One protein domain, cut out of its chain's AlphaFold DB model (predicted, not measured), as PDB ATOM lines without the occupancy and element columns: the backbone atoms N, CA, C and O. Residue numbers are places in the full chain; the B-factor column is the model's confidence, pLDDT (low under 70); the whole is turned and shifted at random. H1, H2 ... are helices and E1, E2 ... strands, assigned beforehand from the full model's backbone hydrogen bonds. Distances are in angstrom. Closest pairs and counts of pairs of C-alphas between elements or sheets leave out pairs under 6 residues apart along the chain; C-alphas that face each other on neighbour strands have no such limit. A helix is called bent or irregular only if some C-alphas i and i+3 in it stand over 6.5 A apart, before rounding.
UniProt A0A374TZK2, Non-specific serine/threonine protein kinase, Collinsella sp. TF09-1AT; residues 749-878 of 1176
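What this domain is: This is residues 749 to 878 of the 1176 residues of the protein "Non-specific serine/threonine protein kinase" of Collinsella sp. TF09-1AT (UniProt A0A374TZK2). The short helix H1 sits in the middle, between a hairpin of two longer helices, H2 and H3, and a small three-stranded sheet with H5 over the same face as H1. The two-stranded sheet E1 E2 lies by one end of the hairpin, H6 lies by the sheet's edge strand E5, and H4 belongs to a low-confidence loop. The printed part has 130 residues, with six named helices and five named strands in the order H1 E1 H2 H3 H4 E2 E3 E4 H5 H6 E5, mostly helix. Both sheets are antiparallel, the larger in the order E4 E3 E5. The whole is compact, with a radius of gyration of the C-alphas of 14.9 A and spans of 43 by 38 by 21 A.

Where its parts are: H1, residues 750 to 757, begins at C-alpha 750 (146.896, 124.244, 128.427) and is 10.7 A long. E1 is residues 762 to 764. H2, residues 769 to 779, is 15.4 A long. H3, residues 788 to 810, is 30.9 A long, with a kink of 31 degrees near residue 797; it ends at C-alpha 810 (162.703, 137.291, 135.741). H4, residues 814 to 818, is irregular, but only just: C-alphas 814 and 817 are 6.9 A apart. E2 is residues 828 to 830, E3 839 to 841 and E4 844 to 846. H5, residues 848 to 856, is 12.1 A long. H6 is residues 861 to 866. E5, residues 869 to 871, ends at C-alpha 871 (157.090, 120.589, 138.863).

How they stand to each other: H1 is the hub. It touches H3, about perpendicular at 73 degrees, the closest C-alphas being those of Trp 752 and Arg 799, 5.6 A. It touches H2 at 85 degrees, about perpendicular, with C-alphas 756 and 777 closest, 5.0 A. It touches H5 at 71 degrees, only just about perpendicular, with C-alphas 751 and 850 closest, 5.7 A. H2 and H3 form a helical hairpin at a shallow tilt of 20 degrees, opposite ways, with C-alphas 770 and 805 closest, 5.2 A. E1 and E2 are antiparallel, with N 763 and O 829 2.9 A apart, within hydrogen-bond range. E3 and E4 form a hairpin, with N 841 and O 844 at 2.9 A; E3 and E5 have N 840 and O 870 at 2.9 A. E4, H5, H6 and E5 make a split strand-helix-strand unit, two strands running the same way with E3 between them, its crossover right-handed. H1 and H5 lie on the same face of this sheet, two layers, at heights over the sheet of 11.2 A and 8.6 A. H3 and H6 only graze it. H4 and H1 are apart. Every O i to N i+4 pair is within hydrogen-bond range in H1, H2, H3, H5 and H6; H4 has 0 of 1, and 0 of 2 O i to N i+3 pairs.

The domain as a whole: The C-alphas of Ser 787 and Arg 823, the two farthest apart, are 45.7 A apart. The printed part has no cut, and no link is long. Mean pLDDT of the printed part is 78.3; residues 810 to 827, 833 and 872 to 878 are under 70.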
ATOM      1  N   MET A 749     148.906 123.906 124.712       93.12
ATOM      2  CA  MET A 749     148.703 125.280 125.172       93.12
ATOM      3  C   MET A 749     147.984 125.387 126.526       93.12
ATOM      4  O   MET A 749     147.692 126.495 126.971       93.12
ATOM      5  N   ALA A 750     147.691 124.269 127.197       93.94
ATOM      6  CA  ALA A 750     146.896 124.244 128.427       93.94
ATOM      7  C   ALA A 750     147.488 125.112 129.551       93.94
ATOM      8  O   ALA A 750     146.769 125.904 130.157       93.94
ATOM      9  N   GLY A 751     148.807 125.046 129.776       92.06
ATOM     10  CA  GLY A 751     149.478 125.862 130.796       92.06
ATOM     11  C   GLY A 751     149.427 127.368 130.509       92.06
ATOM     12  O   GLY A 751     149.331 128.177 131.431       92.06
ATOM     13  N   TRP A 752     149.425 127.750 129.231       94.25
ATOM     14  CA  TRP A 752     149.284 129.141 128.807       94.25
ATOM     15  C   TRP A 752     147.841 129.624 128.934       94.25
ATOM     16  O   TRP A 752     147.605 130.702 129.465       94.25
ATOM     17  N   ILE A 753     146.862 128.812 128.531       94.50
ATOM     18  CA  ILE A 753     145.437 129.121 128.735       94.50
ATOM     19  C   ILE A 753     145.138 129.290 130.229       94.50
ATOM     20  O   ILE A 753     144.471 130.243 130.622       94.50
ATOM     21  N   TRP A 754     145.711 128.436 131.078       95.12
ATOM     22  CA  TRP A 754     145.617 128.596 132.525       95.12
ATOM     23  C   TRP A 754     146.160 129.959 132.987       95.12
ATOM     24  O   TRP A 754     145.522 130.631 133.795       95.12
ATOM     25  N   LEU A 755     147.298 130.415 132.448       93.69
ATOM     26  CA  LEU A 755     147.879 131.720 132.786       93.69
ATOM     27  C   LEU A 755     146.931 132.887 132.469       93.69
ATOM     28  O   LEU A 755     146.802 133.797 133.290       93.69
ATOM     29  N   SER A 756     146.276 132.884 131.302       94.12
ATOM     30  CA  SER A 756     145.366 133.974 130.917       94.12
ATOM     31  C   SER A 756     144.132 134.042 131.826       94.12
ATOM     32  O   SER A 756     143.738 135.130 132.256       94.12
ATOM     33  N   GLU A 757     143.609 132.883 132.234       92.94
ATOM     34  CA  GLU A 757     142.502 132.764 133.190       92.94
ATOM     35  C   GLU A 757     142.897 133.206 134.619       92.94
ATOM     36  O   GLU A 757     142.044 133.638 135.396       92.94
ATOM     37  N   HIS A 758     144.195 133.184 134.953       93.62
ATOM     38  CA  HIS A 758     144.727 133.460 136.296       93.62
ATOM     39  C   HIS A 758     145.609 134.718 136.378       93.62
ATOM     40  O   HIS A 758     146.414 134.877 137.299       93.62
ATOM     41  N   THR A 759     145.412 135.683 135.476       92.81
ATOM     42  CA  THR A 759     146.142 136.971 135.483       92.81
ATOM     43  C   THR A 759     145.987 137.783 136.778       92.81
ATOM     44  O   THR A 759     146.795 138.666 137.049       92.81
ATOM     45  N   ALA A 760     144.968 137.507 137.598       90.31
ATOM     46  CA  ALA A 760     144.784 138.128 138.912       90.31
ATOM     47  C   ALA A 760     145.859 137.728 139.942       90.31
ATOM     48  O   ALA A 760     145.951 138.354 140.993       90.31
ATOM     49  N   LEU A 761     146.671 136.706 139.652       84.94
ATOM     50  CA  LEU A 761     147.794 136.292 140.496       84.94
ATOM     51  C   LEU A 761     149.046 137.175 140.329       84.94
ATOM     52  O   LEU A 761     150.043 136.936 141.014       84.94
ATOM     53  N   TYR A 762     148.996 138.171 139.442       86.38
ATOM     54  CA  TYR A 762     150.119 139.027 139.068       86.38
ATOM     55  C   TYR A 762     149.761 140.504 139.262       86.38
ATOM     56  O   TYR A 762     148.668 140.947 138.904       86.38
ATOM     57  N   GLU A 763     150.697 141.272 139.813       83.56
ATOM     58  CA  GLU A 763     150.593 142.721 140.003       83.56
ATOM     59  C   GLU A 763     151.784 143.392 139.314       83.56
ATOM     60  O   GLU A 763     152.928 143.069 139.623       83.56
ATOM     61  N   ALA A 764     151.540 144.306 138.377       82.69
ATOM     62  CA  ALA A 764     152.593 144.985 137.625       82.69
ATOM     63  C   ALA A 764     152.563 146.500 137.847       82.69
ATOM     64  O   ALA A 764     151.522 147.075 138.175       82.69
ATOM     65  N   LEU A 765     153.717 147.145 137.678       79.00
ATOM     66  CA  LEU A 765     153.842 148.593 137.783       79.00
ATOM     67  C   LEU A 765     153.069 149.285 136.643       79.00
ATOM     68  O   LEU A 765     153.234 148.894 135.486       79.00
ATOM     69  N   PRO A 766     152.302 150.354 136.925       76.62
ATOM     70  CA  PRO A 766     151.626 151.116 135.886       76.62
ATOM     71  C   PRO A 766     152.588 151.628 134.804       76.62
ATOM     72  O   PRO A 766     153.592 152.278 135.107       76.62
ATOM     73  N   GLY A 767     152.275 151.354 133.540       73.94
ATOM     74  CA  GLY A 767     153.075 151.679 132.363       73.94
ATOM     75  C   GLY A 767     154.196 150.686 132.040       73.94
ATOM     76  O   GLY A 767     154.953 150.941 131.102       73.94
ATOM     77  N   SER A 768     154.337 149.578 132.781       78.81
ATOM     78  CA  SER A 768     155.354 148.558 132.501       78.81
ATOM     79  C   SER A 768     154.964 147.628 131.343       78.81
ATOM     80  O   SER A 768     153.796 147.519 130.942       78.81
ATOM     81  N   ALA A 769     155.961 146.915 130.806       78.44
ATOM     82  CA  ALA A 769     155.728 145.839 129.846       78.44
ATOM     83  C   ALA A 769     154.883 144.713 130.471       78.44
ATOM     84  O   ALA A 769     154.018 144.152 129.798       78.44
ATOM     85  N   GLY A 770     155.071 144.455 131.768       81.00
ATOM     86  CA  GLY A 770     154.252 143.561 132.576       81.00
ATOM     87  C   GLY A 770     152.775 143.939 132.665       81.00
ATOM     88  O   GLY A 770     151.915 143.088 132.441       81.00
ATOM     89  N   GLU A 771     152.448 145.211 132.926       86.19
ATOM     90  CA  GLU A 771     151.047 145.668 132.961       86.19
ATOM     91  C   GLU A 771     150.390 145.489 131.589       86.19
ATOM     92  O   GLU A 771     149.279 144.961 131.490       86.19
ATOM     93  N   SER A 772     151.115 145.844 130.524       85.44
ATOM     94  CA  SER A 772     150.657 145.646 129.146       85.44
ATOM     95  C   SER A 772     150.399 144.164 128.845       85.44
ATOM     96  O   SER A 772     149.348 143.821 128.303       85.44
ATOM     97  N   ALA A 773     151.307 143.273 129.257       85.62
ATOM     98  CA  ALA A 773     151.150 141.831 129.093       85.62
ATOM     99  C   ALA A 773     149.937 141.291 129.874       85.62
ATOM    100  O   ALA A 773     149.146 140.535 129.315       85.62
ATOM    101  N   ILE A 774     149.721 141.711 131.126       88.12
ATOM    102  CA  ILE A 774     148.554 141.308 131.938       88.12
ATOM    103  C   ILE A 774     147.238 141.744 131.279       88.12
ATOM    104  O   ILE A 774     146.287 140.958 131.218       88.12
ATOM    105  N   VAL A 775     147.164 142.984 130.786       88.56
ATOM    106  CA  VAL A 775     145.971 143.506 130.100       88.56
ATOM    107  C   VAL A 775     145.696 142.717 128.818       88.56
ATOM    108  O   VAL A 775     144.558 142.290 128.602       88.56
ATOM    109  N   ASN A 776     146.728 142.452 128.016       89.56
ATOM    110  CA  ASN A 776     146.601 141.659 126.793       89.56
ATOM    111  C   ASN A 776     146.166 140.217 127.094       89.56
ATOM    112  O   ASN A 776     145.239 139.715 126.465       89.56
ATOM    113  N   LEU A 777     146.762 139.566 128.097       90.69
ATOM    114  CA  LEU A 777     146.402 138.210 128.524       90.69
ATOM    115  C   LEU A 777     144.931 138.107 128.960       90.69
ATOM    116  O   LEU A 777     144.246 137.153 128.588       90.69
ATOM    117  N   ARG A 778     144.410 139.108 129.682       89.38
ATOM    118  CA  ARG A 778     142.976 139.175 130.026       89.38
ATOM    119  C   ARG A 778     142.096 139.283 128.787       89.38
ATOM    120  O   ARG A 778     141.084 138.597 128.705       89.38
ATOM    121  N   GLY A 779     142.487 140.119 127.825       85.69
ATOM    122  CA  GLY A 779     141.762 140.276 126.560       85.69
ATOM    123  C   GLY A 779     141.792 139.029 125.670       85.69
ATOM    124  O   GLY A 779     140.868 138.816 124.892       85.69
ATOM    125  N   LEU A 780     142.824 138.192 125.806       87.94
ATOM    126  CA  LEU A 780     143.019 136.962 125.035       87.94
ATOM    127  C   LEU A 780     142.420 135.709 125.693       87.94
ATOM    128  O   LEU A 780     142.515 134.626 125.118       87.94
ATOM    129  N   SER A 781     141.821 135.823 126.884       87.12
ATOM    130  CA  SER A 781     141.262 134.675 127.609       87.12
ATOM    131  C   SER A 781     140.115 134.029 126.814       87.12
ATOM    132  O   SER A 781     139.096 134.684 126.569       87.12
ATOM    133  N   PRO A 782     140.251 132.762 126.384       89.88
ATOM    134  CA  PRO A 782     139.271 132.135 125.508       89.88
ATOM    135  C   PRO A 782     137.999 131.757 126.278       89.88
ATOM    136  O   PRO A 782     138.045 131.380 127.447       89.88
ATOM    137  N   SER A 783     136.837 131.802 125.615       88.81
ATOM    138  CA  SER A 783     135.573 131.372 126.236       88.81
ATOM    139  C   SER A 783     135.616 129.883 126.590       88.81
ATOM    140  O   SER A 783     136.263 129.104 125.892       88.81
ATOM    141  N   VAL A 784     134.864 129.449 127.611       82.25
ATOM    142  CA  VAL A 784     134.752 128.028 128.014       82.25
ATOM    143  C   VAL A 784     134.202 127.140 126.884       82.25
ATOM    144  O   VAL A 784     134.520 125.952 126.797       82.25
ATOM    145  N   GLN A 785     133.425 127.718 125.968       87.12
ATOM    146  CA  GLN A 785     132.856 127.018 124.819       87.12
ATOM    147  C   GLN A 785     133.737 127.077 123.564       87.12
ATOM    148  O   GLN A 785     133.364 126.458 122.574       87.12
ATOM    149  N   ALA A 786     134.888 127.762 123.590       92.62
ATOM    150  CA  ALA A 786     135.804 127.819 122.450       92.62
ATOM    151  C   ALA A 786     136.194 126.408 121.970       92.62
ATOM    152  O   ALA A 786     136.456 125.526 122.795       92.62
ATOM    153  N   SER A 787     136.199 126.209 120.648       95.75
ATOM    154  CA  SER A 787     136.651 124.966 120.013       95.75
ATOM    155  C   SER A 787     138.136 124.729 120.267       95.75
ATOM    156  O   SER A 787     138.870 125.659 120.611       95.75
ATOM    157  N   VAL A 788     138.592 123.491 120.076       96.06
ATOM    158  CA  VAL A 788     140.013 123.156 120.259       96.06
ATOM    159  C   VAL A 788     140.906 123.981 119.322       96.06
ATOM    160  O   VAL A 788     141.828 124.625 119.816       96.06
ATOM    161  N   ALA A 789     140.576 124.107 118.031       93.69
ATOM    162  CA  ALA A 789     141.278 125.012 117.112       93.69
ATOM    163  C   ALA A 789     141.388 126.463 117.626       93.69
ATOM    164  O   ALA A 789     142.464 127.066 117.583       93.69
ATOM    165  N   SER A 790     140.300 127.035 118.159       93.56
ATOM    166  CA  SER A 790     140.337 128.387 118.732       93.56
ATOM    167  C   SER A 790     141.195 128.456 119.997       93.56
ATOM    168  O   SER A 790     141.878 129.456 120.213       93.56
ATOM    169  N   LEU A 791     141.198 127.402 120.821       94.25
ATOM    170  CA  LEU A 791     142.055 127.302 122.004       94.25
ATOM    171  C   LEU A 791     143.538 127.175 121.635       94.25
ATOM    172  O   LEU A 791     144.369 127.778 122.306       94.25
ATOM    173  N   MET A 792     143.879 126.452 120.566       92.75
ATOM    174  CA  MET A 792     145.245 126.380 120.029       92.75
ATOM    175  C   MET A 792     145.724 127.761 119.563       92.75
ATOM    176  O   MET A 792     146.790 128.223 119.972       92.75
ATOM    177  N   GLN A 793     144.913 128.454 118.757       90.19
ATOM    178  CA  GLN A 793     145.252 129.778 118.234       90.19
ATOM    179  C   GLN A 793     145.369 130.823 119.350       90.19
ATOM    180  O   GLN A 793     146.361 131.552 119.419       90.19
ATOM    181  N   ALA A 794     144.381 130.879 120.249       89.56
ATOM    182  CA  ALA A 794     144.423 131.760 121.411       89.56
ATOM    183  C   ALA A 794     145.629 131.426 122.293       89.56
ATOM    184  O   ALA A 794     146.377 132.322 122.663       89.56
ATOM    185  N   GLY A 795     145.870 130.141 122.556       91.00
ATOM    186  CA  GLY A 795     147.007 129.636 123.319       91.00
ATOM    187  C   GLY A 795     148.362 130.094 122.781       91.00
ATOM    188  O   GLY A 795     149.195 130.553 123.556       91.00
ATOM    189  N   SER A 796     148.558 130.065 121.460       89.50
ATOM    190  CA  SER A 796     149.784 130.564 120.821       89.50
ATOM    191  C   SER A 796     149.996 132.067 121.058       89.50
ATOM    192  O   SER A 796     151.094 132.495 121.421       89.50
ATOM    193  N   ASN A 797     148.934 132.872 120.944       89.50
ATOM    194  CA  ASN A 797     148.990 134.310 121.232       89.50
ATOM    195  C   ASN A 797     149.239 134.580 122.725       89.50
ATOM    196  O   ASN A 797     150.051 135.432 123.088       89.50
ATOM    197  N   ILE A 798     148.571 133.818 123.595       91.50
ATOM    198  CA  ILE A 798     148.736 133.876 125.049       91.50
ATOM    199  C   ILE A 798     150.165 133.505 125.440       91.50
ATOM    200  O   ILE A 798     150.733 134.162 126.303       91.50
ATOM    201  N   ARG A 799     150.782 132.515 124.789       91.75
ATOM    202  CA  ARG A 799     152.182 132.141 125.019       91.75
ATOM    203  C   ARG A 799     153.135 133.307 124.762       91.75
ATOM    204  O   ARG A 799     154.072 133.500 125.534       91.75
ATOM    205  N   ILE A 800     152.903 134.103 123.716       87.62
ATOM    206  CA  ILE A 800     153.741 135.271 123.397       87.62
ATOM    207  C   ILE A 800     153.647 136.322 124.510       87.62
ATOM    208  O   ILE A 800     154.672 136.758 125.036       87.62
ATOM    209  N   GLU A 801     152.432 136.705 124.908       87.38
ATOM    210  CA  GLU A 801     152.231 137.686 125.985       87.38
ATOM    211  C   GLU A 801     152.663 137.137 127.354       87.38
ATOM    212  O   GLU A 801     153.269 137.846 128.156       87.38
ATOM    213  N   GLY A 802     152.443 135.847 127.604       85.12
ATOM    214  CA  GLY A 802     152.879 135.142 128.805       85.12
ATOM    215  C   GLY A 802     154.399 135.056 128.914       85.12
ATOM    216  O   GLY A 802     154.942 135.205 130.005       85.12
ATOM    217  N   SER A 803     155.100 134.908 127.788       82.69
ATOM    218  CA  SER A 803     156.566 134.959 127.742       82.69
ATOM    219  C   SER A 803     157.096 136.356 128.070       82.69
ATOM    220  O   SER A 803     158.102 136.472 128.765       82.69
ATOM    221  N   LYS A 804     156.405 137.422 127.639       84.00
ATOM    222  CA  LYS A 804     156.741 138.801 128.041       84.00
ATOM    223  C   LYS A 804     156.542 139.002 129.539       84.00
ATOM    224  O   LYS A 804     157.424 139.547 130.192       84.00
ATOM    225  N   LEU A 805     155.420 138.519 130.079       83.06
ATOM    226  CA  LEU A 805     155.142 138.565 131.514       83.06
ATOM    227  C   LEU A 805     156.220 137.821 132.314       83.06
ATOM    228  O   LEU A 805     156.726 138.345 133.302       83.06
ATOM    229  N   ARG A 806     156.613 136.626 131.858       80.50
ATOM    230  CA  ARG A 806     157.697 135.845 132.457       80.50
ATOM    231  C   ARG A 806     159.027 136.600 132.423       80.50
ATOM    232  O   ARG A 806     159.681 136.684 133.454       80.50
ATOM    233  N   ALA A 807     159.421 137.155 131.278       74.19
ATOM    234  CA  ALA A 807     160.674 137.900 131.152       74.19
ATOM    235  C   ALA A 807     160.701 139.140 132.065       74.19
ATOM    236  O   ALA A 807     161.709 139.419 132.707       74.19
ATOM    237  N   ASP A 808     159.576 139.852 132.176       73.88
ATOM    238  CA  ASP A 808     159.412 140.999 133.077       73.88
ATOM    239  C   ASP A 808     159.486 140.580 134.565       73.88
ATOM    240  O   ASP A 808     160.063 141.284 135.399       73.88
ATOM    241  N   MET A 809     158.987 139.381 134.891       72.56
ATOM    242  CA  MET A 809     159.136 138.762 136.212       72.56
ATOM    243  C   MET A 809     160.558 138.275 136.507       72.56
ATOM    244  O   MET A 809     160.980 138.390 137.648       72.56
ATOM    245  N   GLU A 810     161.314 137.753 135.537       65.88
ATOM    246  CA  GLU A 810     162.703 137.291 135.741       65.88
ATOM    247  C   GLU A 810     163.653 138.445 136.115       65.88
ATOM    248  O   GLU A 810     164.641 138.238 136.823       65.88
ATOM    249  N   VAL A 811     163.324 139.674 135.701       59.78
ATOM    250  CA  VAL A 811     164.025 140.910 136.093       59.78
ATOM    251  C   VAL A 811     163.658 141.349 137.521       59.78
ATOM    252  O   VAL A 811     164.380 142.138 138.129       59.78
ATOM    253  N   THR A 812     162.574 140.810 138.088       54.72
ATOM    254  CA  THR A 812     162.127 141.080 139.458       54.72
ATOM    255  C   THR A 812     162.565 139.925 140.376       54.72
ATOM    256  O   THR A 812     162.050 138.814 140.251       54.72
ATOM    257  N   PRO A 813     163.502 140.128 141.323       49.25
ATOM    258  CA  PRO A 813     163.938 139.070 142.234       49.25
ATOM    259  C   PRO A 813     162.747 138.398 142.953       49.25
ATOM    260  O   PRO A 813     161.740 139.038 143.263       49.25
ATOM    261  N   VAL A 814     162.876 137.109 143.291       51.41
ATOM    262  CA  VAL A 814     161.821 136.257 143.889       51.41
ATOM    263  C   VAL A 814     161.500 136.483 145.400       51.41
ATOM    264  O   VAL A 814     160.601 135.803 145.899       51.41
ATOM    265  N   PRO A 815     162.085 137.407 146.208       48.66
ATOM    266  CA  PRO A 815     161.854 137.379 147.657       48.66
ATOM    267  C   PRO A 815     160.454 137.899 148.083       48.66
ATOM    268  O   PRO A 815     160.079 137.823 149.254       48.66
ATOM    269  N   TYR A 816     159.609 138.344 147.146       48.06
ATOM    270  CA  TYR A 816     158.309 138.971 147.430       48.06
ATOM    271  C   TYR A 816     157.157 138.038 147.814       48.06
ATOM    272  O   TYR A 816     156.220 138.501 148.476       48.06
ATOM    273  N   VAL A 817     157.196 136.754 147.435       47.19
ATOM    274  CA  VAL A 817     156.128 135.794 147.797       47.19
ATOM    275  C   VAL A 817     156.077 135.574 149.321       47.19
ATOM    276  O   VAL A 817     155.038 135.200 149.856       47.19
ATOM    277  N   ASN A 818     157.158 135.931 150.032       44.25
ATOM    278  CA  ASN A 818     157.294 135.840 151.487       44.25
ATOM    279  C   ASN A 818     157.402 137.210 152.203       44.25
ATOM    280  O   ASN A 818     157.767 137.240 153.374       44.25
ATOM    281  N   GLY A 819     157.099 138.340 151.541       45.75
ATOM    282  CA  GLY A 819     156.951 139.655 152.203       45.75
ATOM    283  C   GLY A 819     158.152 140.620 152.193       45.75
ATOM    284  O   GLY A 819     158.102 141.632 152.886       45.75
ATOM    285  N   TRP A 820     159.198 140.361 151.405       47.84
ATOM    286  CA  TRP A 820     160.427 141.172 151.364       47.84
ATOM    287  C   TRP A 820     160.330 142.337 150.368       47.84
ATOM    288  O   TRP A 820     159.803 142.132 149.281       47.84
ATOM    289  N   GLN A 821     160.863 143.528 150.687       49.22
ATOM    290  CA  GLN A 821     160.936 144.673 149.762       49.22
ATOM    291  C   GLN A 821     162.377 144.886 149.248       49.22
ATOM    292  O   GLN A 821     163.305 145.092 150.027       49.22
ATOM    293  N   THR A 822     162.583 144.846 147.929       49.41
ATOM    294  CA  THR A 822     163.814 145.278 147.247       49.41
ATOM    295  C   THR A 822     163.757 146.777 146.929       49.41
ATOM    296  O   THR A 822     162.675 147.340 146.756       49.41
ATOM    297  N   ARG A 823     164.920 147.440 146.864       46.59
ATOM    298  CA  ARG A 823     165.032 148.906 146.715       46.59
ATOM    299  C   ARG A 823     164.874 149.431 145.278       46.59
ATOM    300  O   ARG A 823     164.658 150.631 145.125       46.59
ATOM    301  N   ASP A 824     164.940 148.569 144.262       52.50
ATOM    302  CA  ASP A 824     164.896 148.965 142.847       52.50
ATOM    303  C   ASP A 824     163.546 148.699 142.155       52.50
ATOM    304  O   ASP A 824     162.706 147.934 142.629       52.50
ATOM    305  N   VAL A 825     163.352 149.410 141.036       54.41
ATOM    306  CA  VAL A 825     162.121 149.531 140.236       54.41
ATOM    307  C   VAL A 825     161.501 148.165 139.928       54.41
ATOM    308  O   VAL A 825     162.025 147.390 139.134       54.41
ATOM    309  N   LEU A 826     160.348 147.907 140.544       55.47
ATOM    310  CA  LEU A 826     159.517 146.728 140.310       55.47
ATOM    311  C   LEU A 826     158.835 146.821 138.943       55.47
ATOM    312  O   LEU A 826     158.243 147.856 138.643       55.47
ATOM    313  N   LEU A 827     158.868 145.747 138.148       66.31
ATOM    314  CA  LEU A 827     158.124 145.670 136.884       66.31
ATOM    315  C   LEU A 827     156.880 144.769 137.009       66.31
ATOM    316  O   LEU A 827     155.771 145.293 136.872       66.31
ATOM    317  N   THR A 828     157.032 143.486 137.381       73.75
ATOM    318  CA  THR A 828     155.922 142.543 137.666       73.75
ATOM    319  C   THR A 828     156.198 141.671 138.890       73.75
ATOM    320  O   THR A 828     157.234 141.020 138.993       73.75
ATOM    321  N   ARG A 829     155.217 141.584 139.795       73.25
ATOM    322  CA  ARG A 829     155.246 140.813 141.040       73.25
ATOM    323  C   ARG A 829     154.254 139.632 141.018       73.25
ATOM    324  O   ARG A 829     153.063 139.846 140.783       73.25
ATOM    325  N   PRO A 830     154.686 138.403 141.374       72.81
ATOM    326  CA  PRO A 830     153.780 137.297 141.687       72.81
ATOM    327  C   PRO A 830     153.163 137.456 143.088       72.81
ATOM    328  O   PRO A 830     153.873 137.701 144.066       72.81
ATOM    329  N   LEU A 831     151.847 137.267 143.211       74.62
ATOM    330  CA  LEU A 831     151.127 137.368 144.492       74.62
ATOM    331  C   LEU A 831     151.093 136.050 145.281       74.62
ATOM    332  O   LEU A 831     150.845 136.057 146.485       74.62
ATOM    333  N   THR A 832     151.327 134.912 144.620       71.81
ATOM    334  CA  THR A 832     151.295 133.574 145.235       71.81
ATOM    335  C   THR A 832     152.372 132.663 144.646       71.81
ATOM    336  O   THR A 832     152.883 132.919 143.557       71.81
ATOM    337  N   LEU A 833     152.668 131.542 145.318       67.44
ATOM    338  CA  LEU A 833     153.564 130.503 144.785       67.44
ATOM    339  C   LEU A 833     153.069 129.915 143.452       67.44
ATOM    340  O   LEU A 833     153.883 129.500 142.633       67.44
ATOM    341  N   ASN A 834     151.754 129.899 143.215       75.88
ATOM    342  CA  ASN A 834     151.159 129.380 141.980       75.88
ATOM    343  C   ASN A 834     151.446 130.271 140.761       75.88
ATOM    344  O   ASN A 834     151.407 129.784 139.636       75.88
ATOM    345  N   ALA A 835     151.776 131.545 140.985       76.81
ATOM    346  CA  ALA A 835     152.113 132.499 139.933       76.81
ATOM    347  C   ALA A 835     153.545 132.321 139.387       76.81
ATOM    348  O   ALA A 835     153.881 132.864 138.336       76.81
ATOM    349  N   LEU A 836     154.411 131.585 140.092       73.38
ATOM    350  CA  LEU A 836     155.811 131.398 139.703       73.38
ATOM    351  C   LEU A 836     155.937 130.439 138.513       73.38
ATOM    352  O   LEU A 836     155.346 129.361 138.540       73.38
ATOM    353  N   PHE A 837     156.768 130.770 137.523       75.62
ATOM    354  CA  PHE A 837     157.089 129.920 136.362       75.62
ATOM    355  C   PHE A 837     158.077 128.788 136.722       75.62
ATOM    356  O   PHE A 837     159.144 128.652 136.134       75.62
ATOM    357  N   CYS A 838     157.740 127.994 137.743       72.19
ATOM    358  CA  CYS A 838     158.571 126.907 138.282       72.19
ATOM    359  C   CYS A 838     158.000 125.512 137.977       72.19
ATOM    360  O   CYS A 838     158.256 124.546 138.705       72.19
ATOM    361  N   ALA A 839     157.186 125.413 136.934       72.81
ATOM    362  CA  ALA A 839     156.742 124.159 136.357       72.81
ATOM    363  C   ALA A 839     157.159 124.106 134.889       72.81
ATOM    364  O   ALA A 839     157.427 125.131 134.268       72.81
ATOM    365  N   GLU A 840     157.211 122.902 134.350       80.12
ATOM    366  CA  GLU A 840     157.507 122.644 132.950       80.12
ATOM    367  C   GLU A 840     156.310 121.933 132.330       80.12
ATOM    368  O   GLU A 840     155.728 121.043 132.953       80.12
ATOM    369  N   ALA A 841     155.946 122.332 131.116       84.25
ATOM    370  CA  ALA A 841     155.029 121.606 130.256       84.25
ATOM    371  C   ALA A 841     155.648 121.520 128.857       84.25
ATOM    372  O   ALA A 841     155.800 122.532 128.178       84.25
ATOM    373  N   ARG A 842     156.020 120.305 128.437       84.44
ATOM    374  CA  ARG A 842     156.570 119.984 127.106       84.44
ATOM    375  C   ARG A 842     157.783 120.847 126.729       84.44
ATOM    376  O   ARG A 842     157.888 121.331 125.608       84.44
ATOM    377  N   GLY A 843     158.700 121.033 127.682       79.06
ATOM    378  CA  GLY A 843     159.926 121.816 127.498       79.06
ATOM    379  C   GLY A 843     159.760 123.328 127.671       79.06
ATOM    380  O   GLY A 843     160.754 124.049 127.642       79.06
ATOM    381  N   GLU A 844     158.541 123.830 127.887       80.75
ATOM    382  CA  GLU A 844     158.297 125.245 128.167       80.75
ATOM    383  C   GLU A 844     158.066 125.473 129.665       80.75
ATOM    384  O   GLU A 844     157.341 124.717 130.318       80.75
ATOM    385  N   ALA A 845     158.661 126.532 130.226       79.62
ATOM    386  CA  ALA A 845     158.375 126.897 131.611       79.62
ATOM    387  C   ALA A 845     157.008 127.584 131.696       79.62
ATOM    388  O   ALA A 845     156.769 128.599 131.038       79.62
ATOM    389  N   VAL A 846     156.143 127.040 132.543       84.56
ATOM    390  CA  VAL A 846     154.760 127.470 132.760       84.56
ATOM    391  C   VAL A 846     154.520 127.754 134.246       84.56
ATOM    392  O   VAL A 846     155.321 127.340 135.097       84.56
ATOM    393  N   PRO A 847     153.434 128.461 134.608       86.06
ATOM    394  CA  PRO A 847     153.128 128.717 136.007       86.06
ATOM    395  C   PRO A 847     152.940 127.432 136.820       86.06
ATOM    396  O   PRO A 847     152.308 126.470 136.383       86.06
ATOM    397  N   ARG A 848     153.429 127.445 138.062       85.12
ATOM    398  CA  ARG A 848     153.307 126.346 139.025       85.12
ATOM    399  C   ARG A 848     151.851 125.963 139.281       85.12
ATOM    400  O   ARG A 848     151.568 124.784 139.480       85.12
ATOM    401  N   GLY A 849     150.955 126.949 139.302       81.81
ATOM    402  CA  GLY A 849     149.539 126.750 139.596       81.81
ATOM    403  C   GLY A 849     148.853 125.783 138.638       81.81
ATOM    404  O   GLY A 849     148.097 124.940 139.103       81.81
ATOM    405  N   TYR A 850     149.212 125.808 137.353       93.19
ATOM    406  CA  TYR A 850     148.692 124.872 136.355       93.19
ATOM    407  C   TYR A 850     148.938 123.407 136.754       93.19
ATOM    408  O   TYR A 850     148.003 122.616 136.874       93.19
ATOM    409  N   VAL A 851     150.193 123.046 137.043       86.56
ATOM    410  CA  VAL A 851     150.542 121.667 137.432       86.56
ATOM    411  C   VAL A 851     150.012 121.333 138.829       86.56
ATOM    412  O   VAL A 851     149.552 120.217 139.067       86.56
ATOM    413  N   ALA A 852     150.021 122.298 139.754       83.94
ATOM    414  CA  ALA A 852     149.482 122.111 141.099       83.94
ATOM    415  C   ALA A 852     147.973 121.808 141.087       83.94
ATOM    416  O   ALA A 852     147.521 120.942 141.836       83.94
ATOM    417  N   GLU A 853     147.202 122.477 140.230       92.31
ATOM    418  CA  GLU A 853     145.767 122.232 140.070       92.31
ATOM    419  C   GLU A 853     145.472 120.888 139.404       92.31
ATOM    420  O   GLU A 853     144.544 120.197 139.830       92.31
ATOM    421  N   LEU A 854     146.282 120.463 138.426       91.62
ATOM    422  CA  LEU A 854     146.168 119.120 137.845       91.62
ATOM    423  C   LEU A 854     146.372 118.031 138.907       91.62
ATOM    424  O   LEU A 854     145.538 117.132 139.034       91.62
ATOM    425  N   LEU A 855     147.433 118.141 139.713       87.38
ATOM    426  CA  LEU A 855     147.727 117.196 140.798       87.38
ATOM    427  C   LEU A 855     146.646 117.218 141.889       87.38
ATOM    428  O   LEU A 855     146.192 116.164 142.334       87.38
ATOM    429  N   ALA A 856     146.175 118.404 142.287       87.50
ATOM    430  CA  ALA A 856     145.074 118.545 143.244       87.50
ATOM    431  C   ALA A 856     143.755 117.960 142.709       87.50
ATOM    432  O   ALA A 856     142.948 117.437 143.478       87.50
ATOM    433  N   GLY A 857     143.558 118.006 141.388       85.00
ATOM    434  CA  GLY A 857     142.450 117.377 140.674       85.00
ATOM    435  C   GLY A 857     142.568 115.858 140.513       85.00
ATOM    436  O   GLY A 857     141.706 115.264 139.867       85.00
ATOM    437  N   GLY A 858     143.602 115.226 141.082       85.06
ATOM    438  CA  GLY A 858     143.815 113.779 141.036       85.06
ATOM    439  C   GLY A 858     144.475 113.271 139.751       85.06
ATOM    440  O   GLY A 858     144.362 112.081 139.456       85.06
ATOM    441  N   ALA A 859     145.135 114.140 138.976       87.69
ATOM    442  CA  ALA A 859     145.944 113.704 137.841       87.69
ATOM    443  C   ALA A 859     147.122 112.837 138.312       87.69
ATOM    444  O   ALA A 859     147.729 113.084 139.353       87.69
ATOM    445  N   ASP A 860     147.440 111.809 137.533       87.69
ATOM    446  CA  ASP A 860     148.513 110.874 137.848       87.69
ATOM    447  C   ASP A 860     149.893 111.473 137.549       87.69
ATOM    448  O   ASP A 860     150.211 111.790 136.405       87.69
ATOM    449  N   GLU A 861     150.727 111.571 138.580       86.25
ATOM    450  CA  GLU A 861     152.061 112.173 138.521       86.25
ATOM    451  C   GLU A 861     152.992 111.459 137.527       86.25
ATOM    452  O   GLU A 861     153.713 112.118 136.783       86.25
ATOM    453  N   HIS A 862     152.922 110.125 137.435       86.62
ATOM    454  CA  HIS A 862     153.734 109.363 136.477       86.62
ATOM    455  C   HIS A 862     153.329 109.620 135.024       86.62
ATOM    456  O   HIS A 862     154.190 109.675 134.147       86.62
ATOM    457  N   LEU A 863     152.028 109.770 134.759       89.50
ATOM    458  CA  LEU A 863     151.542 110.166 133.441       89.50
ATOM    459  C   LEU A 863     152.031 111.569 133.089       89.50
ATOM    460  O   LEU A 863     152.529 111.757 131.984       89.50
ATOM    461  N   LEU A 864     151.864 112.529 134.007       88.88
ATOM    462  CA  LEU A 864     152.256 113.920 133.789       88.88
ATOM    463  C   LEU A 864     153.748 114.021 133.443       88.88
ATOM    464  O   LEU A 864     154.082 114.604 132.413       88.88
ATOM    465  N   ASP A 865     154.622 113.369 134.216       85.19
ATOM    466  CA  ASP A 865     156.064 113.342 133.935       85.19
ATOM    467  C   ASP A 865     156.363 112.697 132.568       85.19
ATOM    468  O   ASP A 865     157.132 113.238 131.773       85.19
ATOM    469  N   GLY A 866     155.667 111.604 132.230       84.94
ATOM    470  CA  GLY A 866     155.793 110.923 130.937       84.94
ATOM    471  C   GLY A 866     155.396 111.766 129.718       84.94
ATOM    472  O   GLY A 866     155.916 111.531 128.630       84.94
ATOM    473  N   ILE A 867     154.518 112.762 129.885       87.88
ATOM    474  CA  ILE A 867     154.125 113.712 128.825       87.88
ATOM    475  C   ILE A 867     154.841 115.067 128.940       87.88
ATOM    476  O   ILE A 867     154.452 116.029 128.270       87.88
ATOM    477  N   GLY A 868     155.874 115.154 129.785       86.00
ATOM    478  CA  GLY A 868     156.692 116.350 129.972       86.00
ATOM    479  C   GLY A 868     156.022 117.453 130.791       86.00
ATOM    480  O   GLY A 868     156.381 118.615 130.630       86.00
ATOM    481  N   ILE A 869     155.036 117.127 131.631       89.31
ATOM    482  CA  ILE A 869     154.392 118.058 132.566       89.31
ATOM    483  C   ILE A 869     154.871 117.743 133.981       89.31
ATOM    484  O   ILE A 869     154.540 116.703 134.538       89.31
ATOM    485  N   ARG A 870     155.631 118.644 134.600       81.50
ATOM    486  CA  ARG A 870     156.191 118.399 135.936       81.50
ATOM    487  C   ARG A 870     156.452 119.673 136.709       81.50
ATOM    488  O   ARG A 870     156.631 120.755 136.149       81.50
ATOM    489  N   LEU A 871     156.528 119.540 138.027       71.94
ATOM    490  CA  LEU A 871     157.090 120.589 138.863       71.94
ATOM    491  C   LEU A 871     158.615 120.511 138.762       71.94
ATOM    492  O   LEU A 871     159.212 119.502 139.125       71.94
ATOM    493  N   LEU A 872     159.258 121.599 138.335       63.62
ATOM    494  CA  LEU A 872     160.725 121.686 138.286       63.62
ATOM    495  C   LEU A 872     161.352 121.688 139.692       63.62
ATOM    496  O   LEU A 872     162.546 121.461 139.852       63.62
ATOM    497  N   ALA A 873     160.532 121.909 140.722       53.31
ATOM    498  CA  ALA A 873     160.906 121.826 142.125       53.31
ATOM    499  C   ALA A 873     159.984 120.839 142.873       53.31
ATOM    500  O   ALA A 873     158.955 121.234 143.433       53.31
ATOM    501  N   HIS A 874     160.351 119.553 142.892       37.84
ATOM    502  CA  HIS A 874     159.750 118.542 143.773       37.84
ATOM    503  C   HIS A 874     160.481 118.489 145.132       37.84
ATOM    504  O   HIS A 874     161.614 118.028 145.236       37.84
ATOM    505  N   THR A 875     159.807 118.999 146.169       34.88
ATOM    506  CA  THR A 875     159.794 118.622 147.609       34.88
ATOM    507  C   THR A 875     161.067 118.338 148.432       34.88
ATOM    508  O   THR A 875     160.924 118.241 149.646       34.88
ATOM    509  N   ASN A 876     162.288 118.280 147.889       32.72
ATOM    510  CA  ASN A 876     163.524 118.103 148.684       32.72
ATOM    511  C   ASN A 876     164.559 119.223 148.539       32.72
ATOM    512  O   ASN A 876     165.594 119.194 149.203       32.72
ATOM    513  N   LEU A 877     164.254 120.267 147.774       36.62
ATOM    514  CA  LEU A 877     164.821 121.570 148.076       36.62
ATOM    515  C   LEU A 877     163.985 122.141 149.221       36.62
ATOM    516  O   LEU A 877     163.021 122.879 149.027       36.62
ATOM    517  N   THR A 878     164.398 121.803 150.448       30.42
ATOM    518  CA  THR A 878     164.536 122.821 151.498       30.42
ATOM    519  C   THR A 878     164.768 124.173 150.818       30.42
ATOM    520  O   THR A 878     165.623 124.187 149.921       30.42
TER     521      THR A 878